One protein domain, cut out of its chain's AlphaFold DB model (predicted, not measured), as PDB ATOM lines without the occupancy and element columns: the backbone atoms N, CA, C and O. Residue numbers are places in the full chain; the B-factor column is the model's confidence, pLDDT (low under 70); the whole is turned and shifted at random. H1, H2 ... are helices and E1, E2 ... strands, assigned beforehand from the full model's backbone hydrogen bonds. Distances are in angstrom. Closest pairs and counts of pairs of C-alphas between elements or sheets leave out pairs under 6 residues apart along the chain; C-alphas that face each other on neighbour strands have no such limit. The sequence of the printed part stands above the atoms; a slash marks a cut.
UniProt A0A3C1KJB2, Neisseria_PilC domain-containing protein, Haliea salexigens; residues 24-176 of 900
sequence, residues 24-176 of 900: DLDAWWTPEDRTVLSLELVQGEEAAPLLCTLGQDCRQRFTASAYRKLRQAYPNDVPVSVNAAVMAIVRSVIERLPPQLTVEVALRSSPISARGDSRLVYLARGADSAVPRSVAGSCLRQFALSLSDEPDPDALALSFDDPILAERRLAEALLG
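This is residues 24 to 176 of the 900 residues of the protein "Neisseria_PilC domain-containing protein" of Haliea salexigens (UniProt A0A3C1KJB2). A strongly twisted six-stranded sheet of E1, E4, E5, E6, E7 and E8 curls round helix H4, with H3 packed on H4 in the same hollow and H2 packed across H3. The small strand pair E2 and E3 lies at one end, by the start of H3; E6, the first residues of E7 and the small helix H1 reach to the opposite end. The 153 printed residues have four named helices and eight named strands, in the order H1 E1 E2 H2 E3 H3 E4 E5 E6 E7 E8 H4, and the class is mixed, helices and strands. The large sheet is branched, with parallel and antiparallel pairs; E2 and E3 are antiparallel. The whole is compact, with a radius of gyration of the C-alphas of 16.8 A, and elongated, 51 by 32 by 23 A.

In the branched sheet, E7, residues 138 to 148, has on one side E1, residues 34 to 42, and on the other side E5, residues 120 to 125, and E6, residues 133 to 135. E1 and E7 are parallel, with N 38 and O 143 2.9 A apart. E5 and E7 are antiparallel, with N 124 and O 146 2.8 A apart. E6 and E7 form a hairpin, with N 135 and O 138 2.9 A apart. Edge strand E4, residues 101 to 108, is parallel to E1, with N 104 and O 37 2.8 A apart. Edge strand E8, residues 156 to 159, is antiparallel to E5, with N 158 and O 121 2.7 A apart. H4, residues 163 to 176, is on this sheet; the closest C-alphas of E8 and H4, those of Leu 158 and Ala 166, are 4.9 A apart. H3, residues 82 to 95, is on the sheet at a height of 8.4 A, only just over E7, with 3 of its C-alphas falling on it. H3 and H4 touch, closest at the C-alphas of Ile 89 and Glu 167, 5.7 A, at a steep tilt of 43 degrees, the same way. H2, residues 64 to 73, touches H3, closest at the C-alphas of Ala 66 and Ser 92, 5.0 A. E2, residues 50 to 53, and E3, residues 79 to 81, are antiparallel, with N 51 and O 80 2.8 A apart. H1, residues 25 to 28, is not on the branched sheet. Every O i to N i+4 pair is within hydrogen-bond range in H2, H3 and H4; H1 is too short for one.

E7 is 32.3 A long, from C-alpha 138 at (184.790, 245.691, 148.158); E1 measures 25.5 A, E4 22.0 A, H3 19.9 A and H4 19.8 A. H1 begins at C-alpha 25, (197.990, 245.165, 134.959), and H4 ends at C-alpha 176, (192.332, 228.942, 142.097).

The two C-alphas farthest apart, those of Asp 24 and Ala 47, are 52.4 A apart. The printed part has no cut; the link from E4 to E5 is long, with 11 residues. Mean pLDDT of the printed part is 78.0, and 37 residues are under 70, among them 24 to 33, 42 to 48 and 108 to 118.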
ATOM      1  N   ASP A  24     197.613 249.908 136.505       64.12
ATOM      2  CA  ASP A  24     198.388 248.935 135.722       64.12
ATOM      3  C   ASP A  24     197.754 247.527 135.717       64.12
ATOM      4  O   ASP A  24     196.780 247.255 136.423       64.12
ATOM      5  N   LEU A  25     198.335 246.602 134.934       61.09
ATOM      6  CA  LEU A  25     197.990 245.165 134.959       61.09
ATOM      7  C   LEU A  25     198.062 244.575 136.381       61.09
ATOM      8  O   LEU A  25     197.290 243.691 136.743       61.09
ATOM      9  N   ASP A  26     198.952 245.125 137.197       55.44
ATOM     10  CA  ASP A  26     199.233 244.698 138.565       55.44
ATOM     11  C   ASP A  26     198.079 245.009 139.536       55.44
ATOM     12  O   ASP A  26     197.919 244.342 140.555       55.44
ATOM     13  N   ALA A  27     197.238 245.998 139.208       59.47
ATOM     14  CA  ALA A  27     196.116 246.448 140.035       59.47
ATOM     15  C   ALA A  27     194.785 245.765 139.680       59.47
ATOM     16  O   ALA A  27     193.733 246.125 140.214       59.47
ATOM     17  N   TRP A  28     194.812 244.764 138.793       68.25
ATOM     18  CA  TRP A  28     193.629 243.976 138.441       68.25
ATOM     19  C   TRP A  28     192.959 243.362 139.666       68.25
ATOM     20  O   TRP A  28     191.738 243.301 139.721       68.25
ATOM     21  N   TRP A  29     193.735 242.977 140.673       62.44
ATOM     22  CA  TRP A  29     193.216 242.577 141.974       62.44
ATOM     23  C   TRP A  29     193.522 243.674 142.984       62.44
ATOM     24  O   TRP A  29     194.687 243.926 143.295       62.44
ATOM     25  N   THR A  30     192.490 244.338 143.511       59.72
ATOM     26  CA  THR A  30     192.730 245.354 144.538       59.72
ATOM     27  C   THR A  30     193.014 244.659 145.873       59.72
ATOM     28  O   THR A  30     192.469 243.585 146.142       59.72
ATOM     29  N   PRO A  31     193.818 245.255 146.774       59.59
ATOM     30  CA  PRO A  31     193.965 244.755 148.146       59.59
ATOM     31  C   PRO A  31     192.634 244.643 148.914       59.59
ATOM     32  O   PRO A  31     192.577 244.022 149.979       59.59
ATOM     33  N   GLU A  32     191.582 245.278 148.396       61.47
ATOM     34  CA  GLU A  32     190.236 245.289 148.952       61.47
ATOM     35  C   GLU A  32     189.396 244.086 148.507       61.47
ATOM     36  O   GLU A  32     188.501 243.701 149.251       61.47
ATOM     37  N   ASP A  33     189.683 243.449 147.365       68.12
ATOM     38  CA  ASP A  33     188.987 242.229 146.943       68.12
ATOM     39  C   ASP A  33     189.267 241.092 147.952       68.12
ATOM     40  O   ASP A  33     190.418 240.712 148.183       68.12
ATOM     41  N   ARG A  34     188.215 240.541 148.584       74.12
ATOM     42  CA  ARG A  34     188.334 239.491 149.614       74.12
ATOM     43  C   ARG A  34     187.611 238.219 149.199       74.12
ATOM     44  O   ARG A  34     186.405 238.207 148.945       74.12
ATOM     45  N   THR A  35     188.338 237.112 149.234       78.31
ATOM     46  CA  THR A  35     187.765 235.769 149.142       78.31
ATOM     47  C   THR A  35     187.914 235.078 150.489       78.31
ATOM     48  O   THR A  35     189.017 234.984 151.019       78.31
ATOM     49  N   VAL A  36     186.805 234.605 151.051       80.06
ATOM     50  CA  VAL A  36     186.781 233.825 152.290       80.06
ATOM     51  C   VAL A  36     186.416 232.384 151.946       80.06
ATOM     52  O   VAL A  36     185.372 232.121 151.350       80.06
ATOM     53  N   LEU A  37     187.285 231.450 152.315       82.56
ATOM     54  CA  LEU A  37     187.071 230.016 152.165       82.56
ATOM     55  C   LEU A  37     186.834 229.409 153.545       82.56
ATOM     56  O   LEU A  37     187.718 229.456 154.395       82.56
ATOM     57  N   SER A  38     185.672 228.810 153.771       82.12
ATOM     58  CA  SER A  38     185.443 227.980 154.953       82.12
ATOM     59  C   SER A  38     185.910 226.561 154.641       82.12
ATOM     60  O   SER A  38     185.277 225.869 153.845       82.12
ATOM     61  N   LEU A  39     187.032 226.145 155.229       82.75
ATOM     62  CA  LEU A  39     187.586 224.801 155.089       82.75
ATOM     63  C   LEU A  39     187.173 223.952 156.293       82.75
ATOM     64  O   LEU A  39     187.685 224.126 157.401       82.75
ATOM     65  N   GLU A  40     186.257 223.018 156.074       79.94
ATOM     66  CA  GLU A  40     185.867 222.035 157.078       79.94
ATOM     67  C   GLU A  40     186.851 220.855 157.077       79.94
ATOM     68  O   GLU A  40     187.054 220.183 156.064       79.94
ATOM     69  N   LEU A  41     187.464 220.609 158.235       73.88
ATOM     70  CA  LEU A  41     188.327 219.464 158.498       73.88
ATOM     71  C   LEU A  41     187.565 218.443 159.344       73.88
ATOM     72  O   LEU A  41     187.117 218.749 160.454       73.88
ATOM     73  N   VAL A  42     187.453 217.220 158.839       63.22
ATOM     74  CA  VAL A  42     186.939 216.077 159.600       63.22
ATOM     75  C   VAL A  42     188.104 215.501 160.412       63.22
ATOM     76  O   VAL A  42     189.146 215.175 159.849       63.22
ATOM     77  N   GLN A  43     187.984 215.424 161.740       55.94
ATOM     78  CA  GLN A  43     189.053 214.903 162.600       55.94
ATOM     79  C   GLN A  43     188.815 213.409 162.891       55.94
ATOM     80  O   GLN A  43     187.795 213.042 163.466       55.94
ATOM     81  N   GLY A  44     189.749 212.539 162.490       54.56
ATOM     82  CA  GLY A  44     189.738 211.106 162.829       54.56
ATOM     83  C   GLY A  44     190.578 210.774 164.073       54.56
ATOM     84  O   GLY A  44     191.528 211.498 164.383       54.56
ATOM     85  N   GLU A  45     190.257 209.677 164.771       54.81
ATOM     86  CA  GLU A  45     191.070 209.129 165.877       54.81
ATOM     87  C   GLU A  45     192.369 208.434 165.396       54.81
ATOM     88  O   GLU A  45     192.569 208.206 164.204       54.81
ATOM     89  N   GLU A  46     193.260 208.118 166.350       49.56
ATOM     90  CA  GLU A  46     194.690 207.731 166.268       49.56
ATOM     91  C   GLU A  46     195.107 206.580 165.318       49.56
ATOM     92  O   GLU A  46     196.295 206.276 165.229       49.56
ATOM     93  N   ALA A  47     194.202 205.961 164.559       58.78
ATOM     94  CA  ALA A  47     194.511 204.822 163.683       58.78
ATOM     95  C   ALA A  47     194.964 205.206 162.253       58.78
ATOM     96  O   ALA A  47     194.888 204.387 161.338       58.78
ATOM     97  N   ALA A  48     195.416 206.445 162.025       65.12
ATOM     98  CA  ALA A  48     195.871 206.885 160.705       65.12
ATOM     99  C   ALA A  48     197.259 206.301 160.345       65.12
ATOM    100  O   ALA A  48     198.134 206.241 161.213       65.12
ATOM    101  N   PRO A  49     197.518 205.943 159.069       74.69
ATOM    102  CA  PRO A  49     198.810 205.410 158.644       74.69
ATOM    103  C   PRO A  49     199.977 206.338 159.007       74.69
ATOM    104  O   PRO A  49     199.894 207.561 158.854       74.69
ATOM    105  N   LEU A  50     201.092 205.750 159.441       85.25
ATOM    106  CA  LEU A  50     202.340 206.474 159.681       85.25
ATOM    107  C   LEU A  50     203.074 206.730 158.355       85.25
ATOM    108  O   LEU A  50     203.140 205.861 157.478       85.25
ATOM    109  N   LEU A  51     203.631 207.934 158.213       87.31
ATOM    110  CA  LEU A  51     204.322 208.386 157.003       87.31
ATOM    111  C   LEU A  51     205.845 208.389 157.163       87.31
ATOM    112  O   LEU A  51     206.552 207.961 156.253       87.31
ATOM    113  N   CYS A  52     206.345 208.892 158.293       91.69
ATOM    114  CA  CYS A  52     207.770 209.080 158.588       91.69
ATOM    115  C   CYS A  52     207.981 209.359 160.087       91.69
ATOM    116  O   CYS A  52     207.011 209.507 160.831       91.69
ATOM    117  N   THR A  53     209.234 209.484 160.520       92.38
ATOM    118  CA  THR A  53     209.635 209.863 161.882       92.38
ATOM    119  C   THR A  53     210.324 211.230 161.883       92.38
ATOM    120  O   THR A  53     211.254 211.497 161.107       92.38
ATOM    121  N   LEU A  54     209.857 212.138 162.745       91.94
ATOM    122  CA  LEU A  54     210.322 213.523 162.757       91.94
ATOM    123  C   LEU A  54     211.795 213.622 163.174       91.94
ATOM    124  O   LEU A  54     212.213 213.042 164.166       91.94
ATOM    125  N   GLY A  55     212.590 214.383 162.417       86.00
ATOM    126  CA  GLY A  55     214.034 214.516 162.659       86.00
ATOM    127  C   GLY A  55     214.885 213.401 162.040       86.00
ATOM    128  O   GLY A  55     216.094 213.582 161.929       86.00
ATOM    129  N   GLN A  56     214.260 212.319 161.559       89.00
ATOM    130  CA  GLN A  56     214.927 211.228 160.848       89.00
ATOM    131  C   GLN A  56     214.678 211.330 159.337       89.00
ATOM    132  O   GLN A  56     215.489 211.912 158.619       89.00
ATOM    133  N   ASP A  57     213.536 210.841 158.845       89.88
ATOM    134  CA  ASP A  57     213.235 210.749 157.409       89.88
ATOM    135  C   ASP A  57     212.136 211.721 156.938       89.88
ATOM    136  O   ASP A  57     211.936 211.890 155.736       89.88
ATOM    137  N   CYS A  58     211.459 212.438 157.846       89.44
ATOM    138  CA  CYS A  58     210.417 213.391 157.445       89.44
ATOM    139  C   CYS A  58     210.937 214.600 156.646       89.44
ATOM    140  O   CYS A  58     210.200 215.139 155.825       89.44
ATOM    141  N   ARG A  59     212.185 215.053 156.848       88.75
ATOM    142  CA  ARG A  59     212.681 216.303 156.231       88.75
ATOM    143  C   ARG A  59     212.627 216.284 154.699       88.75
ATOM    144  O   ARG A  59     212.405 217.322 154.098       88.75
ATOM    145  N   GLN A  60     212.831 215.121 154.082       85.88
ATOM    146  CA  GLN A  60     212.852 214.968 152.622       85.88
ATOM    147  C   GLN A  60     211.465 214.673 152.019       85.88
ATOM    148  O   GLN A  60     211.306 214.677 150.799       85.88
ATOM    149  N   ARG A  61     210.458 214.395 152.860       89.94
ATOM    150  CA  ARG A  61     209.095 214.050 152.420       89.94
ATOM    151  C   ARG A  61     208.139 215.238 152.393       89.94
ATOM    152  O   ARG A  61     207.100 215.148 151.749       89.94
ATOM    153  N   PHE A  62     208.479 216.316 153.091       92.88
ATOM    154  CA  PHE A  62     207.664 217.519 153.233       92.88
ATOM    155  C   PHE A  62     208.389 218.726 152.652       92.88
ATOM    156  O   PHE A  62     209.619 218.733 152.578       92.88
ATOM    157  N   THR A  63     207.632 219.758 152.282       92.81
ATOM    158  CA  THR A  63     208.231 221.055 151.965       92.81
ATOM    159  C   THR A  63     208.936 221.630 153.194       92.81
ATOM    160  O   THR A  63     208.624 221.269 154.339       92.81
ATOM    161  N   ALA A  64     209.876 222.550 152.981       92.06
ATOM    162  CA  ALA A  64     210.559 223.249 154.063       92.06
ATOM    163  C   ALA A  64     209.556 223.931 155.012       92.06
ATOM    164  O   ALA A  64     209.712 223.850 156.239       92.06
ATOM    165  N   SER A  65     208.501 224.540 154.462       92.69
ATOM    166  CA  SER A  65     207.445 225.194 155.235       92.69
ATOM    167  C   SER A  65     206.589 224.204 156.039       92.69
ATOM    168  O   SER A  65     206.449 224.378 157.256       92.69
ATOM    169  N   ALA A  66     206.105 223.110 155.442       93.25
ATOM    170  CA  ALA A  66     205.317 222.105 156.168       93.25
ATOM    171  C   ALA A  66     206.141 221.353 157.222       93.25
ATOM    172  O   ALA A  66     205.673 221.123 158.341       93.25
ATOM    173  N   TYR A  67     207.404 221.037 156.927       94.50
ATOM    174  CA  TYR A  67     208.307 220.425 157.901       94.50
ATOM    175  C   TYR A  67     208.546 221.339 159.114       94.50
ATOM    176  O   TYR A  67     208.578 220.869 160.257       94.50
ATOM    177  N   ARG A  68     208.649 222.660 158.901       94.69
ATOM    178  CA  ARG A  68     208.750 223.645 159.990       94.69
ATOM    179  C   ARG A  68     207.510 223.614 160.886       94.69
ATOM    180  O   ARG A  68     207.661 223.653 162.106       94.69
ATOM    181  N   LYS A  69     206.307 223.479 160.309       95.12
ATOM    182  CA  LYS A  69     205.056 223.328 161.077       95.12
ATOM    183  C   LYS A  69     205.043 222.056 161.919       95.12
ATOM    184  O   LYS A  69     204.661 222.119 163.085       95.12
ATOM    185  N   LEU A  70     205.517 220.933 161.373       93.56
ATOM    186  CA  LEU A  70     205.641 219.679 162.127       93.56
ATOM    187  C   LEU A  70     206.591 219.829 163.324       93.56
ATOM    188  O   LEU A  70     206.223 219.463 164.435       93.56
ATOM    189  N   ARG A  71     207.769 220.436 163.130       94.44
ATOM    190  CA  ARG A  71     208.742 220.681 164.215       94.44
ATOM    191  C   ARG A  71     208.259 221.646 165.293       94.44
ATOM    192  O   ARG A  71     208.742 221.580 166.417       94.44
ATOM    193  N   GLN A  72     207.355 222.560 164.953       94.19
ATOM    194  CA  GLN A  72     206.728 223.456 165.926       94.19
ATOM    195  C   GLN A  72     205.654 222.739 166.754       94.19
ATOM    196  O   GLN A  72     205.422 223.114 167.899       94.19
ATOM    197  N   ALA A  73     204.998 221.727 166.180       89.44
ATOM    198  CA  ALA A  73     203.888 221.018 166.809       89.44
ATOM    199  C   ALA A  73     204.312 219.766 167.597       89.44
ATOM    200  O   ALA A  73     203.631 219.407 168.555       89.44
ATOM    201  N   TYR A  74     205.416 219.113 167.217       90.75
ATOM    202  CA  TYR A  74     205.842 217.828 167.779       90.75
ATOM    203  C   TYR A  74     207.356 217.789 168.063       90.75
ATOM    204  O   TYR A  74     208.135 218.406 167.329       90.75
ATOM    205  N   PRO A  75     207.803 217.052 169.101       89.12
ATOM    206  CA  PRO A  75     209.224 216.819 169.352       89.12
ATOM    207  C   PRO A  75     209.840 215.855 168.321       89.12
ATOM    208  O   PRO A  75     209.130 215.137 167.617       89.12
ATOM    209  N   ASN A  76     211.175 215.837 168.235       89.31
ATOM    210  CA  ASN A  76     211.902 214.870 167.400       89.31
ATOM    211  C   ASN A  76     211.597 213.419 167.827       89.31
ATOM    212  O   ASN A  76     211.184 213.170 168.957       89.31
ATOM    213  N   ASP A  77     211.816 212.484 166.899       90.75
ATOM    214  CA  ASP A  77     211.621 211.035 167.046       90.75
ATOM    215  C   ASP A  77     210.158 210.580 167.219       90.75
ATOM    216  O   ASP A  77     209.888 209.413 167.498       90.75
ATOM    217  N   VAL A  78     209.193 211.474 166.979       90.75
ATOM    218  CA  VAL A  78     207.761 211.141 166.948       90.75
ATOM    219  C   VAL A  78     207.337 210.688 165.542       90.75
ATOM    220  O   VAL A  78     207.635 211.390 164.565       90.75
ATOM    221  N   PRO A  79     206.618 209.554 165.408       89.50
ATOM    222  CA  PRO A  79     205.993 209.158 164.150       89.50
ATOM    223  C   PRO A  79     204.918 210.156 163.702       89.50
ATOM    224  O   PRO A  79     204.029 210.526 164.467       89.50
ATOM    225  N   VAL A  80     204.970 210.570 162.438       88.75
ATOM    226  CA  VAL A  80     204.003 211.488 161.824       88.75
ATOM    227  C   VAL A  80     202.909 210.679 161.131       88.75
ATOM    228  O   VAL A  80     203.187 209.933 160.190       88.75
ATOM    229  N   SER A  81     201.663 210.838 161.581       86.69
ATOM    230  CA  SER A  81     200.477 210.256 160.941       86.69
ATOM    231  C   SER A  81     199.970 211.112 159.773       86.69
ATOM    232  O   SER A  81     200.307 212.296 159.669       86.69
ATOM    233  N   VAL A  82     199.110 210.545 158.917       83.69
ATOM    234  CA  VAL A  82     198.413 211.305 157.854       83.69
ATOM    235  C   VAL A  82     197.678 212.526 158.424       83.69
ATOM    236  O   VAL A  82     197.802 213.613 157.871       83.69
ATOM    237  N   ASN A  83     197.005 212.409 159.574       80.19
ATOM    238  CA  ASN A  83     196.294 213.539 160.192       80.19
ATOM    239  C   ASN A  83     197.248 214.673 160.605       80.19
ATOM    240  O   ASN A  83     196.973 215.846 160.348       80.19
ATOM    241  N   ALA A  84     198.398 214.337 161.203       85.19
ATOM    242  CA  ALA A  84     199.418 215.326 161.552       85.19
ATOM    243  C   ALA A  84     199.999 216.008 160.299       85.19
ATOM    244  O   ALA A  84     200.213 217.222 160.293       85.19
ATOM    245  N   ALA A  85     200.197 215.241 159.223       88.44
ATOM    246  CA  ALA A  85     200.647 215.748 157.932       88.44
ATOM    247  C   ALA A  85     199.628 216.696 157.281       88.44
ATOM    248  O   ALA A  85     200.017 217.787 156.867       88.44
ATOM    249  N   VAL A  86     198.340 216.330 157.251       87.31
ATOM    250  CA  VAL A  86     197.241 217.182 156.756       87.31
ATOM    251  C   VAL A  86     197.242 218.517 157.496       87.31
ATOM    252  O   VAL A  86     197.286 219.567 156.862       87.31
ATOM    253  N   MET A  87     197.274 218.499 158.833       86.56
ATOM    254  CA  MET A  87     197.258 219.728 159.636       86.56
ATOM    255  C   MET A  87     198.488 220.609 159.390       86.56
ATOM    256  O   MET A  87     198.363 221.833 159.306       86.56
ATOM    257  N   ALA A  88     199.677 220.012 159.264       90.44
ATOM    258  CA  ALA A  88     200.901 220.751 158.971       90.44
ATOM    259  C   ALA A  88     200.884 221.373 157.568       90.44
ATOM    260  O   ALA A  88     201.259 222.536 157.418       90.44
ATOM    261  N   ILE A  89     200.404 220.629 156.569       91.88
ATOM    262  CA  ILE A  89     200.263 221.090 155.185       91.88
ATOM    263  C   ILE A  89     199.225 222.208 155.088       91.88
ATOM    264  O   ILE A  89     199.531 223.261 154.538       91.88
ATOM    265  N   VAL A  90     198.040 222.044 155.683       89.88
ATOM    266  CA  VAL A  90     196.998 223.086 155.697       89.88
ATOM    267  C   VAL A  90     197.540 224.377 156.312       89.88
ATOM    268  O   VAL A  90     197.416 225.439 155.708       89.88
ATOM    269  N   ARG A  91     198.218 224.300 157.465       90.50
ATOM    270  CA  ARG A  91     198.836 225.479 158.096       90.50
ATOM    271  C   ARG A  91     199.934 226.102 157.226       90.50
ATOM    272  O   ARG A  91     199.974 227.318 157.096       90.50
ATOM    273  N   SER A  92     200.791 225.279 156.619       92.75
ATOM    274  CA  SER A  92     201.858 225.722 155.707       92.75
ATOM    275  C   SER A  92     201.312 226.460 154.485       92.75
ATOM    276  O   SER A  92     201.869 227.474 154.064       92.75
ATOM    277  N   VAL A  93     200.215 225.967 153.905       90.81
ATOM    278  CA  VAL A  93     199.567 226.613 152.763       90.81
ATOM    279  C   VAL A  93     198.926 227.926 153.194       90.81
ATOM    280  O   VAL A  93     199.242 228.945 152.595       90.81
ATOM    281  N   ILE A  94     198.105 227.925 154.253       89.50
ATOM    282  CA  ILE A  94     197.396 229.125 154.735       89.50
ATOM    283  C   ILE A  94     198.362 230.271 155.050       89.50
ATOM    284  O   ILE A  94     198.098 231.406 154.673       89.50
ATOM    285  N   GLU A  95     199.500 229.986 155.686       87.88
ATOM    286  CA  GLU A  95     200.498 231.015 156.018       87.88
ATOM    287  C   GLU A  95     201.161 231.669 154.801       87.88
ATOM    288  O   GLU A  95     201.723 232.756 154.927       87.88
ATOM    289  N   ARG A  96     201.108 231.017 153.638       84.31
ATOM    290  CA  ARG A  96     201.663 231.520 152.375       84.31
ATOM    291  C   ARG A  96     200.590 232.041 151.426       84.31
ATOM    292  O   ARG A  96     200.926 232.484 150.329       84.31
ATOM    293  N   LEU A  97     199.315 231.978 151.811       84.06
ATOM    294  CA  LEU A  97     198.253 232.546 150.998       84.06
ATOM    295  C   LEU A  97     198.344 234.079 151.003       84.06
ATOM    296  O   LEU A  97     198.690 234.689 152.019       84.06
ATOM    297  N   PRO A  98     198.019 234.713 149.870       78.88
ATOM    298  CA  PRO A  98     197.942 236.159 149.783       78.88
ATOM    299  C   PRO A  98     196.845 236.674 150.731       78.88
ATOM    300  O   PRO A  98     195.816 236.015 150.889       78.88
ATOM    301  N   PRO A  99     197.008 237.859 151.348       76.75
ATOM    302  CA  PRO A  99     196.070 238.371 152.353       76.75
ATOM    303  C   PRO A  99     194.640 238.578 151.823       76.75
ATOM    304  O   PRO A  99     193.694 238.666 152.602       76.75
ATOM    305  N   GLN A 100     194.462 238.681 150.506       77.62
ATOM    306  CA  GLN A 100     193.171 238.752 149.816       77.62
ATOM    307  C   GLN A 100     192.363 237.446 149.931       77.62
ATOM    308  O   GLN A 100     191.150 237.455 149.715       77.62
ATOM    309  N   LEU A 101     193.010 236.333 150.287       80.56
ATOM    310  CA  LEU A 101     192.392 235.030 150.487       80.56
ATOM    311  C   LEU A 101     192.468 234.628 151.965       80.56
ATOM    312  O   LEU A 101     193.523 234.257 152.474       80.56
ATOM    313  N   THR A 102     191.327 234.655 152.646       84.19
ATOM    314  CA  THR A 102     191.208 234.203 154.036       84.19
ATOM    315  C   THR A 102     190.651 232.790 154.058       84.19
ATOM    316  O   THR A 102     189.622 232.521 153.445       84.19
ATOM    317  N   VAL A 103     191.292 231.889 154.802       84.56
ATOM    318  CA  VAL A 103     190.779 230.533 155.027       84.56
ATOM    319  C   VAL A 103     190.368 230.388 156.487       84.56
ATOM    320  O   VAL A 103     191.206 230.442 157.387       84.56
ATOM    321  N   GLU A 104     189.076 230.197 156.722       85.19
ATOM    322  CA  GLU A 104     188.513 229.887 158.032       85.19
ATOM    323  C   GLU A 104     188.439 228.373 158.191       85.19
ATOM    324  O   GLU A 104     187.703 227.695 157.476       85.19
ATOM    325  N   VAL A 105     189.217 227.826 159.122       82.06
ATOM    326  CA  VAL A 105     189.255 226.382 159.362       82.06
ATOM    327  C   VAL A 105     188.262 226.017 160.460       82.06
ATOM    328  O   VAL A 105     188.399 226.474 161.596       82.06
ATOM    329  N   ALA A 106     187.295 225.158 160.142       79.38
ATOM    330  CA  ALA A 106     186.349 224.601 161.104       79.38
ATOM    331  C   ALA A 106     186.636 223.110 161.331       79.38
ATOM    332  O   ALA A 106     186.797 222.351 160.379       79.38
ATOM    333  N   LEU A 107     186.686 222.680 162.592       71.94
ATOM    334  CA  LEU A 107     186.826 221.266 162.952       71.94
ATOM    335  C   LEU A 107     185.437 220.662 163.172       71.94
ATOM    336  O   LEU A 107     184.693 221.133 164.035       71.94
ATOM    337  N   ARG A 108     185.091 219.609 162.427       65.12
ATOM    338  CA  ARG A 108     183.903 218.792 162.717       65.12
ATOM    339  C   ARG A 108     184.290 217.601 163.587       65.12
ATOM    340  O   ARG A 108     185.255 216.898 163.307       65.12
ATOM    341  N   SER A 109     183.497 217.371 164.633       55.12
ATOM    342  CA  SER A 109     183.635 216.252 165.576       55.12
ATOM    343  C   SER A 109     183.083 214.924 165.049       55.12
ATOM    344  O   SER A 109     183.161 213.913 165.743       55.12
ATOM    345  N   SER A 110     182.497 214.912 163.849       53.00
ATOM    346  CA  SER A 110     182.093 213.679 163.179       53.00
ATOM    347  C   SER A 110     183.353 212.908 162.773       53.00
ATOM    348  O   SER A 110     184.203 213.492 162.108       53.00
ATOM    349  N   PRO A 111     183.513 211.640 163.179       45.44
ATOM    350  CA  PRO A 111     184.726 210.886 162.895       45.44
ATOM    351  C   PRO A 111     184.864 210.631 161.391       45.44
ATOM    352  O   PRO A 111     183.890 210.255 160.738       45.44
ATOM    353  N   ILE A 112     186.088 210.777 160.870       48.44
ATOM    354  CA  ILE A 112     186.503 210.110 159.626       48.44
ATOM    355  C   ILE A 112     186.165 208.630 159.815       48.44
ATOM    356  O   ILE A 112     186.568 208.031 160.820       48.44
ATOM    357  N   SER A 113     185.378 208.047 158.914       44.91
ATOM    358  CA  SER A 113     185.044 206.636 159.052       44.91
ATOM    359  C   SER A 113     186.339 205.841 158.882       44.91
ATOM    360  O   SER A 113     187.097 206.048 157.944       44.91
ATOM    361  N   ALA A 114     186.646 204.941 159.812       41.38
ATOM    362  CA  ALA A 114     187.836 204.100 159.749       41.38
ATOM    363  C   ALA A 114     187.711 203.036 158.634       41.38
ATOM    364  O   ALA A 114     187.704 201.834 158.901       41.38
ATOM    365  N   ARG A 115     187.560 203.453 157.371       43.28
ATOM    366  CA  ARG A 115     187.574 202.578 156.200       43.28
ATOM    367  C   ARG A 115     188.879 202.744 155.431       43.28
ATOM    368  O   ARG A 115     188.951 203.400 154.401       43.28
ATOM    369  N   GLY A 116     189.868 201.995 155.909       46.69
ATOM    370  CA  GLY A 116     190.969 201.474 155.104       46.69
ATOM    371  C   GLY A 116     192.254 202.286 155.177       46.69
ATOM    372  O   GLY A 116     192.229 203.503 155.308       46.69
ATOM    373  N   ASP A 117     193.372 201.577 155.040       52.75
ATOM    374  CA  ASP A 117     194.775 202.018 154.969       52.75
ATOM    375  C   ASP A 117     195.098 203.073 153.879       52.75
ATOM    376  O   ASP A 117     196.227 203.161 153.391       52.75
ATOM    377  N   SER A 118     194.123 203.860 153.424       64.06
ATOM    378  CA  SER A 118     194.301 204.799 152.328       64.06
ATOM    379  C   SER A 118     195.030 206.055 152.806       64.06
ATOM    380  O   SER A 118     194.639 206.722 153.761       64.06
ATOM    381  N   ARG A 119     196.117 206.400 152.115       75.94
ATOM    382  CA  ARG A 119     196.825 207.681 152.261       75.94
ATOM    383  C   ARG A 119     196.189 208.768 151.382       75.94
ATOM    384  O   ARG A 119     196.897 209.626 150.859       75.94
ATOM    385  N   LEU A 120     194.872 208.700 151.169       82.75
ATOM    386  CA  LEU A 120     194.106 209.589 150.293       82.75
ATOM    387  C   LEU A 120     193.107 210.411 151.106       82.75
ATOM    388  O   LEU A 120     192.428 209.880 151.978       82.75
ATOM    389  N   VAL A 121     193.008 211.697 150.782       81.88
ATOM    390  CA  VAL A 121     191.978 212.612 151.296       81.88
ATOM    391  C   VAL A 121     191.384 213.367 150.110       81.88
ATOM    392  O   VAL A 121     192.115 213.746 149.200       81.88
ATOM    393  N   TYR A 122     190.080 213.599 150.100       83.50
ATOM    394  CA  TYR A 122     189.353 214.246 149.015       83.50
ATOM    395  C   TYR A 122     188.895 215.640 149.445       83.50
ATOM    396  O   TYR A 122     188.263 215.795 150.481       83.50
ATOM    397  N   LEU A 123     189.232 216.664 148.663       85.00
ATOM    398  CA  LEU A 123     188.773 218.039 148.851       85.00
ATOM    399  C   LEU A 123     187.589 218.300 147.917       85.00
ATOM    400  O   LEU A 123     187.775 218.430 146.706       85.00
ATOM    401  N   ALA A 124     186.391 218.395 148.480       82.56
ATOM    402  CA  ALA A 124     185.160 218.674 147.752       82.56
ATOM    403  C   ALA A 124     184.732 220.135 147.928       82.56
ATOM    404  O   ALA A 124     184.934 220.745 148.985       82.56
ATOM    405  N   ARG A 125     184.093 220.696 146.898       79.94
ATOM    406  CA  ARG A 125     183.402 221.986 146.999       79.94
ATOM    407  C   ARG A 125     182.021 221.762 147.614       79.94
ATOM    408  O   ARG A 125     181.254 220.942 147.128       79.94
ATOM    409  N   GLY A 126     181.712 222.484 148.688       70.69
ATOM    410  CA  GLY A 126     180.377 222.490 149.288       70.69
ATOM    411  C   GLY A 126     179.368 223.279 148.447       70.69
ATOM    412  O   GLY A 126     179.728 223.918 147.460       70.69
ATOM    413  N   ALA A 127     178.094 223.277 148.852       63.94
ATOM    414  CA  ALA A 127     177.089 224.136 148.227       63.94
ATOM    415  C   ALA A 127     177.499 225.614 148.362       63.94
ATOM    416  O   ALA A 127     177.787 226.078 149.469       63.94
ATOM    417  N   ASP A 128     177.542 226.341 147.241       58.66
ATOM    418  CA  ASP A 128     177.899 227.761 147.220       58.66
ATOM    419  C   ASP A 128     176.982 228.547 148.166       58.66
ATOM    420  O   ASP A 128     175.756 228.500 148.043       58.66
ATOM    421  N   SER A 129     177.563 229.264 149.131       49.38
ATOM    422  CA  SER A 129     176.777 229.868 150.210       49.38
ATOM    423  C   SER A 129     176.174 231.234 149.862       49.38
ATOM    424  O   SER A 129     175.242 231.655 150.549       49.38
ATOM    425  N   ALA A 130     176.621 231.932 148.805       53.72
ATOM    426  CA  ALA A 130     175.986 233.175 148.348       53.72
ATOM    427  C   ALA A 130     176.503 233.690 146.989       53.72
ATOM    428  O   ALA A 130     177.668 233.523 146.639       53.72
ATOM    429  N   VAL A 131     175.648 234.442 146.281       62.69
ATOM    430  CA  VAL A 131     176.050 235.402 145.231       62.69
ATOM    431  C   VAL A 131     177.040 236.421 145.831       62.69
ATOM    432  O   VAL A 131     176.784 236.871 146.954       62.69
ATOM    433  N   PRO A 132     178.128 236.814 145.129       70.75
ATOM    434  CA  PRO A 132     179.081 237.813 145.621       70.75
ATOM    435  C   PRO A 132     178.383 239.071 146.145       70.75
ATOM    436  O   PRO A 132     177.470 239.595 145.502       70.75
ATOM    437  N   ARG A 133     178.805 239.573 147.312       73.62
ATOM    438  CA  ARG A 133     178.197 240.752 147.947       73.62
ATOM    439  C   ARG A 133     179.178 241.912 147.975       73.62
ATOM    440  O   ARG A 133     180.342 241.729 148.315       73.62
ATOM    441  N   SER A 134     178.679 243.106 147.667       76.75
ATOM    442  CA  SER A 134     179.433 244.340 147.878       76.75
ATOM    443  C   SER A 134     179.379 244.700 149.361       76.75
ATOM    444  O   SER A 134     178.289 244.832 149.922       76.75
ATOM    445  N   VAL A 135     180.538 244.833 150.004       72.44
ATOM    446  CA  VAL A 135     180.665 245.216 151.415       72.44
ATOM    447  C   VAL A 135     181.690 246.340 151.516       72.44
ATOM    448  O   VAL A 135     182.852 246.153 151.168       72.44
ATOM    449  N   ALA A 136     181.257 247.518 151.976       71.50
ATOM    450  CA  ALA A 136     182.112 248.697 152.158       71.50
ATOM    451  C   ALA A 136     182.970 249.070 150.923       71.50
ATOM    452  O   ALA A 136     184.103 249.506 151.074       71.50
ATOM    453  N   GLY A 137     182.437 248.889 149.707       66.50
ATOM    454  CA  GLY A 137     183.154 249.191 148.459       66.50
ATOM    455  C   GLY A 137     184.004 248.042 147.904       66.50
ATOM    456  O   GLY A 137     184.569 248.197 146.831       66.50
ATOM    457  N   SER A 138     184.031 246.881 148.570       66.69
ATOM    458  CA  SER A 138     184.790 245.691 148.158       66.69
ATOM    459  C   SER A 138     183.901 244.503 147.779       66.69
ATOM    460  O   SER A 138     182.755 244.406 148.228       66.69
ATOM    461  N   CYS A 139     184.418 243.581 146.961       74.00
ATOM    462  CA  CYS A 139     183.743 242.324 146.635       74.00
ATOM    463  C   CYS A 139     184.095 241.241 147.652       74.00
ATOM    464  O   CYS A 139     185.260 240.855 147.766       74.00
ATOM    465  N   LEU A 140     183.083 240.723 148.353       76.75
ATOM    466  CA  LEU A 140     183.215 239.566 149.230       76.75
ATOM    467  C   LEU A 140     182.651 238.316 148.548       76.75
ATOM    468  O   LEU A 140     181.456 238.248 148.234       76.75
ATOM    469  N   ARG A 141     183.511 237.307 148.377       77.94
ATOM    470  CA  ARG A 141     183.142 235.969 147.892       77.94
ATOM    471  C   ARG A 141     183.330 234.948 149.006       77.94
ATOM    472  O   ARG A 141     184.370 234.948 149.658       77.94
ATOM    473  N   GLN A 142     182.335 234.092 149.214       78.19
ATOM    474  CA  GLN A 142     182.377 233.031 150.219       78.19
ATOM    475  C   GLN A 142     182.197 231.675 149.551       78.19
ATOM    476  O   GLN A 142     181.228 231.470 148.821       78.19
ATOM    477  N   PHE A 143     183.120 230.757 149.824       81.25
ATOM    478  CA  PHE A 143     183.042 229.377 149.352       81.25
ATOM    479  C   PHE A 143     183.236 228.413 150.519       81.25
ATOM    480  O   PHE A 143     184.007 228.687 151.439       81.25
ATOM    481  N   ALA A 144     182.549 227.276 150.464       80.56
ATOM    482  CA  ALA A 144     182.731 226.184 151.407       80.56
ATOM    483  C   ALA A 144     183.534 225.062 150.743       80.56
ATOM    484  O   ALA A 144     183.253 224.671 149.609       80.56
ATOM    485  N   LEU A 145     184.521 224.538 151.461       83.44
ATOM    486  CA  LEU A 145     185.326 223.389 151.073       83.44
ATOM    487  C   LEU A 145     185.296 222.370 152.210       83.44
ATOM    488  O   LEU A 145     185.383 222.745 153.377       83.44
ATOM    489  N   SER A 146     185.204 221.090 151.874       79.88
ATOM    490  CA  SER A 146     185.214 220.001 152.853       79.88
ATOM    491  C   SER A 146     186.279 218.983 152.484       79.88
ATOM    492  O   SER A 146     186.374 218.583 151.322       79.88
ATOM    493  N   LEU A 147     187.091 218.579 153.461       78.94
ATOM    494  CA  LEU A 147     188.009 217.452 153.324       78.94
ATOM    495  C   LEU A 147     187.346 216.178 153.868       78.94
ATOM    496  O   LEU A 147     187.011 216.125 155.050       78.94
ATOM    497  N   SER A 148     187.192 215.155 153.025       72.38
ATOM    498  CA  SER A 148     186.618 213.843 153.357       72.38
ATOM    499  C   SER A 148     187.563 212.688 153.011       72.38
ATOM    500  O   SER A 148     188.479 212.814 152.203       72.38
ATOM    501  N   ASP A 149     187.339 211.532 153.622       70.81
ATOM    502  CA  ASP A 149     187.900 210.229 153.238       70.81
ATOM    503  C   ASP A 149     187.062 209.522 152.162       70.81
ATOM    504  O   ASP A 149     187.538 208.605 151.492       70.81
ATOM    505  N   GLU A 150     185.817 209.959 151.969       69.81
ATOM    506  CA  GLU A 150     184.938 209.425 150.938       69.81
ATOM    507  C   GLU A 150     185.285 209.999 149.556       69.81
ATOM    508  O   GLU A 150     185.403 211.222 149.416       69.81
ATOM    509  N   PRO A 151     185.437 209.140 148.530       72.06
ATOM    510  CA  PRO A 151     185.616 209.593 147.165       72.06
ATOM    511  C   PRO A 151     184.334 210.257 146.662       72.06
ATOM    512  O   PRO A 151     183.258 209.660 146.687       72.06
ATOM    513  N   ASP A 152     184.480 211.463 146.131       71.06
ATOM    514  CA  ASP A 152     183.432 212.202 145.432       71.06
ATOM    515  C   ASP A 152     183.900 212.437 143.979       71.06
ATOM    516  O   ASP A 152     185.070 212.785 143.770       71.06
ATOM    517  N   PRO A 153     183.045 212.195 142.963       67.81
ATOM    518  CA  PRO A 153     183.397 212.385 141.554       67.81
ATOM    519  C   PRO A 153     183.873 213.804 141.203       67.81
ATOM    520  O   PRO A 153     184.654 213.947 140.260       67.81
ATOM    521  N   ASP A 154     183.456 214.820 141.963       70.06
ATOM    522  CA  ASP A 154     183.811 216.225 141.749       70.06
ATOM    523  C   ASP A 154     184.890 216.728 142.733       70.06
ATOM    524  O   ASP A 154     185.268 217.904 142.705       70.06
ATOM    525  N   ALA A 155     185.430 215.852 143.589       77.69
ATOM    526  CA  ALA A 155     186.474 216.207 144.546       77.69
ATOM    527  C   ALA A 155     187.900 216.068 143.998       77.69
ATOM    528  O   ALA A 155     188.235 215.239 143.147       77.69
ATOM    529  N   LEU A 156     188.794 216.880 144.556       83.25
ATOM    530  CA  LEU A 156     190.228 216.803 144.324       83.25
ATOM    531  C   LEU A 156     190.864 215.791 145.284       83.25
ATOM    532  O   LEU A 156     190.899 216.017 146.490       83.25
ATOM    533  N   ALA A 157     191.436 214.712 144.752       83.50
ATOM    534  CA  ALA A 157     192.193 213.748 145.548       83.50
ATOM    535  C   ALA A 157     193.590 214.281 145.929       83.50
ATOM    536  O   ALA A 157     194.370 214.711 145.075       83.50
ATOM    537  N   LEU A 158     193.928 214.190 147.212       86.56
ATOM    538  CA  LEU A 158     195.215 214.524 147.814       86.56
ATOM    539  C   LEU A 158     195.869 213.229 148.318       86.56
ATOM    540  O   LEU A 158     195.407 212.631 149.289       86.56
ATOM    541  N   SER A 159     196.936 212.783 147.649       86.50
ATOM    542  CA  SER A 159     197.710 211.602 148.059       86.50
ATOM    543  C   SER A 159     198.888 211.993 148.941       86.50
ATOM    544  O   SER A 159     199.775 212.730 148.517       86.50
ATOM    545  N   PHE A 160     198.925 211.444 150.151       86.56
ATOM    546  CA  PHE A 160     199.992 211.640 151.133       86.56
ATOM    547  C   PHE A 160     201.100 210.585 151.037       86.56
ATOM    548  O   PHE A 160     202.000 210.565 151.876       86.56
ATOM    549  N   ASP A 161     201.085 209.745 149.996       86.25
ATOM    550  CA  ASP A 161     202.286 209.011 149.580       86.25
ATOM    551  C   ASP A 161     203.394 209.973 149.130       86.25
ATOM    552  O   ASP A 161     204.578 209.697 149.330       86.25
ATOM    553  N   ASP A 162     203.002 211.137 148.604       88.44
ATOM    554  CA  ASP A 162     203.885 212.267 148.346       88.44
ATOM    555  C   ASP A 162     203.323 213.552 148.991       88.44
ATOM    556  O   ASP A 162     202.579 214.303 148.350       88.44
ATOM    557  N   PRO A 163     203.672 213.843 150.262       91.12
ATOM    558  CA  PRO A 163     203.142 215.000 150.984       91.12
ATOM    559  C   PRO A 163     203.425 216.348 150.303       91.12
ATOM    560  O   PRO A 163     202.598 217.254 150.372       91.12
ATOM    561  N   ILE A 164     204.551 216.483 149.593       90.25
ATOM    562  CA  ILE A 164     204.867 217.697 148.819       90.25
ATOM    563  C   ILE A 164     203.877 217.879 147.660       90.25
ATOM    564  O   ILE A 164     203.442 219.001 147.389       90.25
ATOM    565  N   LEU A 165     203.495 216.799 146.971       87.44
ATOM    566  CA  LEU A 165     202.492 216.868 145.907       87.44
ATOM    567  C   LEU A 165     201.102 217.191 146.471       87.44
ATOM    568  O   LEU A 165     200.408 218.028 145.894       87.44
ATOM    569  N   ALA A 166     200.715 216.583 147.600       89.31
ATOM    570  CA  ALA A 166     199.464 216.907 148.292       89.31
ATOM    571  C   ALA A 166     199.389 218.395 148.667       89.31
ATOM    572  O   ALA A 166     198.381 219.052 148.412       89.31
ATOM    573  N   GLU A 167     200.476 218.949 149.204       91.19
ATOM    574  CA  GLU A 167     200.567 220.367 149.550       91.19
ATOM    575  C   GLU A 167     200.437 221.282 148.332       91.19
ATOM    576  O   GLU A 167     199.650 222.228 148.353       91.19
ATOM    577  N   ARG A 168     201.153 220.980 147.240       88.12
ATOM    578  CA  ARG A 168     201.060 221.741 145.982       88.12
ATOM    579  C   ARG A 168     199.645 221.711 145.402       88.12
ATOM    580  O   ARG A 168     199.165 222.734 144.924       88.12
ATOM    581  N   ARG A 169     198.967 220.561 145.475       86.56
ATOM    582  CA  ARG A 169     197.577 220.391 145.023       86.56
ATOM    583  C   ARG A 169     196.593 221.197 145.856       86.56
ATOM    584  O   ARG A 169     195.730 221.858 145.285       86.56
ATOM    585  N   LEU A 170     196.744 221.175 147.178       88.12
ATOM    586  CA  LEU A 170     195.929 221.988 148.073       88.12
ATOM    587  C   LEU A 170     196.140 223.484 147.797       88.12
ATOM    588  O   LEU A 170     195.167 224.217 147.651       88.12
ATOM    589  N   ALA A 171     197.393 223.928 147.668       87.69
ATOM    590  CA  ALA A 171     197.712 225.321 147.361       87.69
ATOM    591  C   ALA A 171     197.106 225.773 146.022       87.69
ATOM    592  O   ALA A 171     196.459 226.814 145.970       87.69
ATOM    593  N   GLU A 172     197.259 224.972 144.962       84.69
ATOM    594  CA  GLU A 172     196.655 225.237 143.650       84.69
ATOM    595  C   GLU A 172     195.126 225.374 143.752       84.69
ATOM    596  O   GLU A 172     194.551 226.310 143.198       84.69
ATOM    597  N   ALA A 173     194.473 224.475 144.493       84.44
ATOM    598  CA  ALA A 173     193.024 224.472 144.661       84.44
ATOM    599  C   ALA A 173     192.505 225.713 145.398       84.44
ATOM    600  O   ALA A 173     191.535 226.322 144.952       84.44
ATOM    601  N   LEU A 174     193.156 226.101 146.500       85.88
ATOM    602  CA  LEU A 174     192.763 227.274 147.288       85.88
ATOM    603  C   LEU A 174     193.026 228.576 146.518       85.88
ATOM    604  O   LEU A 174     192.142 229.428 146.439       85.88
ATOM    605  N   LEU A 175     194.202 228.709 145.894       82.81
ATOM    606  CA  LEU A 175     194.564 229.888 145.097       82.81
ATOM    607  C   LEU A 175     193.694 230.036 143.844       82.81
ATOM    608  O   LEU A 175     193.442 231.161 143.416       82.81
ATOM    609  N   GLY A 176     193.200 228.931 143.275       80.31
ATOM    610  CA  GLY A 176     192.332 228.942 142.097       80.31
ATOM    611  C   GLY A 176     191.079 229.809 142.258       80.31
ATOM    612  O   GLY A 176     190.666 230.457 141.302       80.31
TER     613      GLY A 176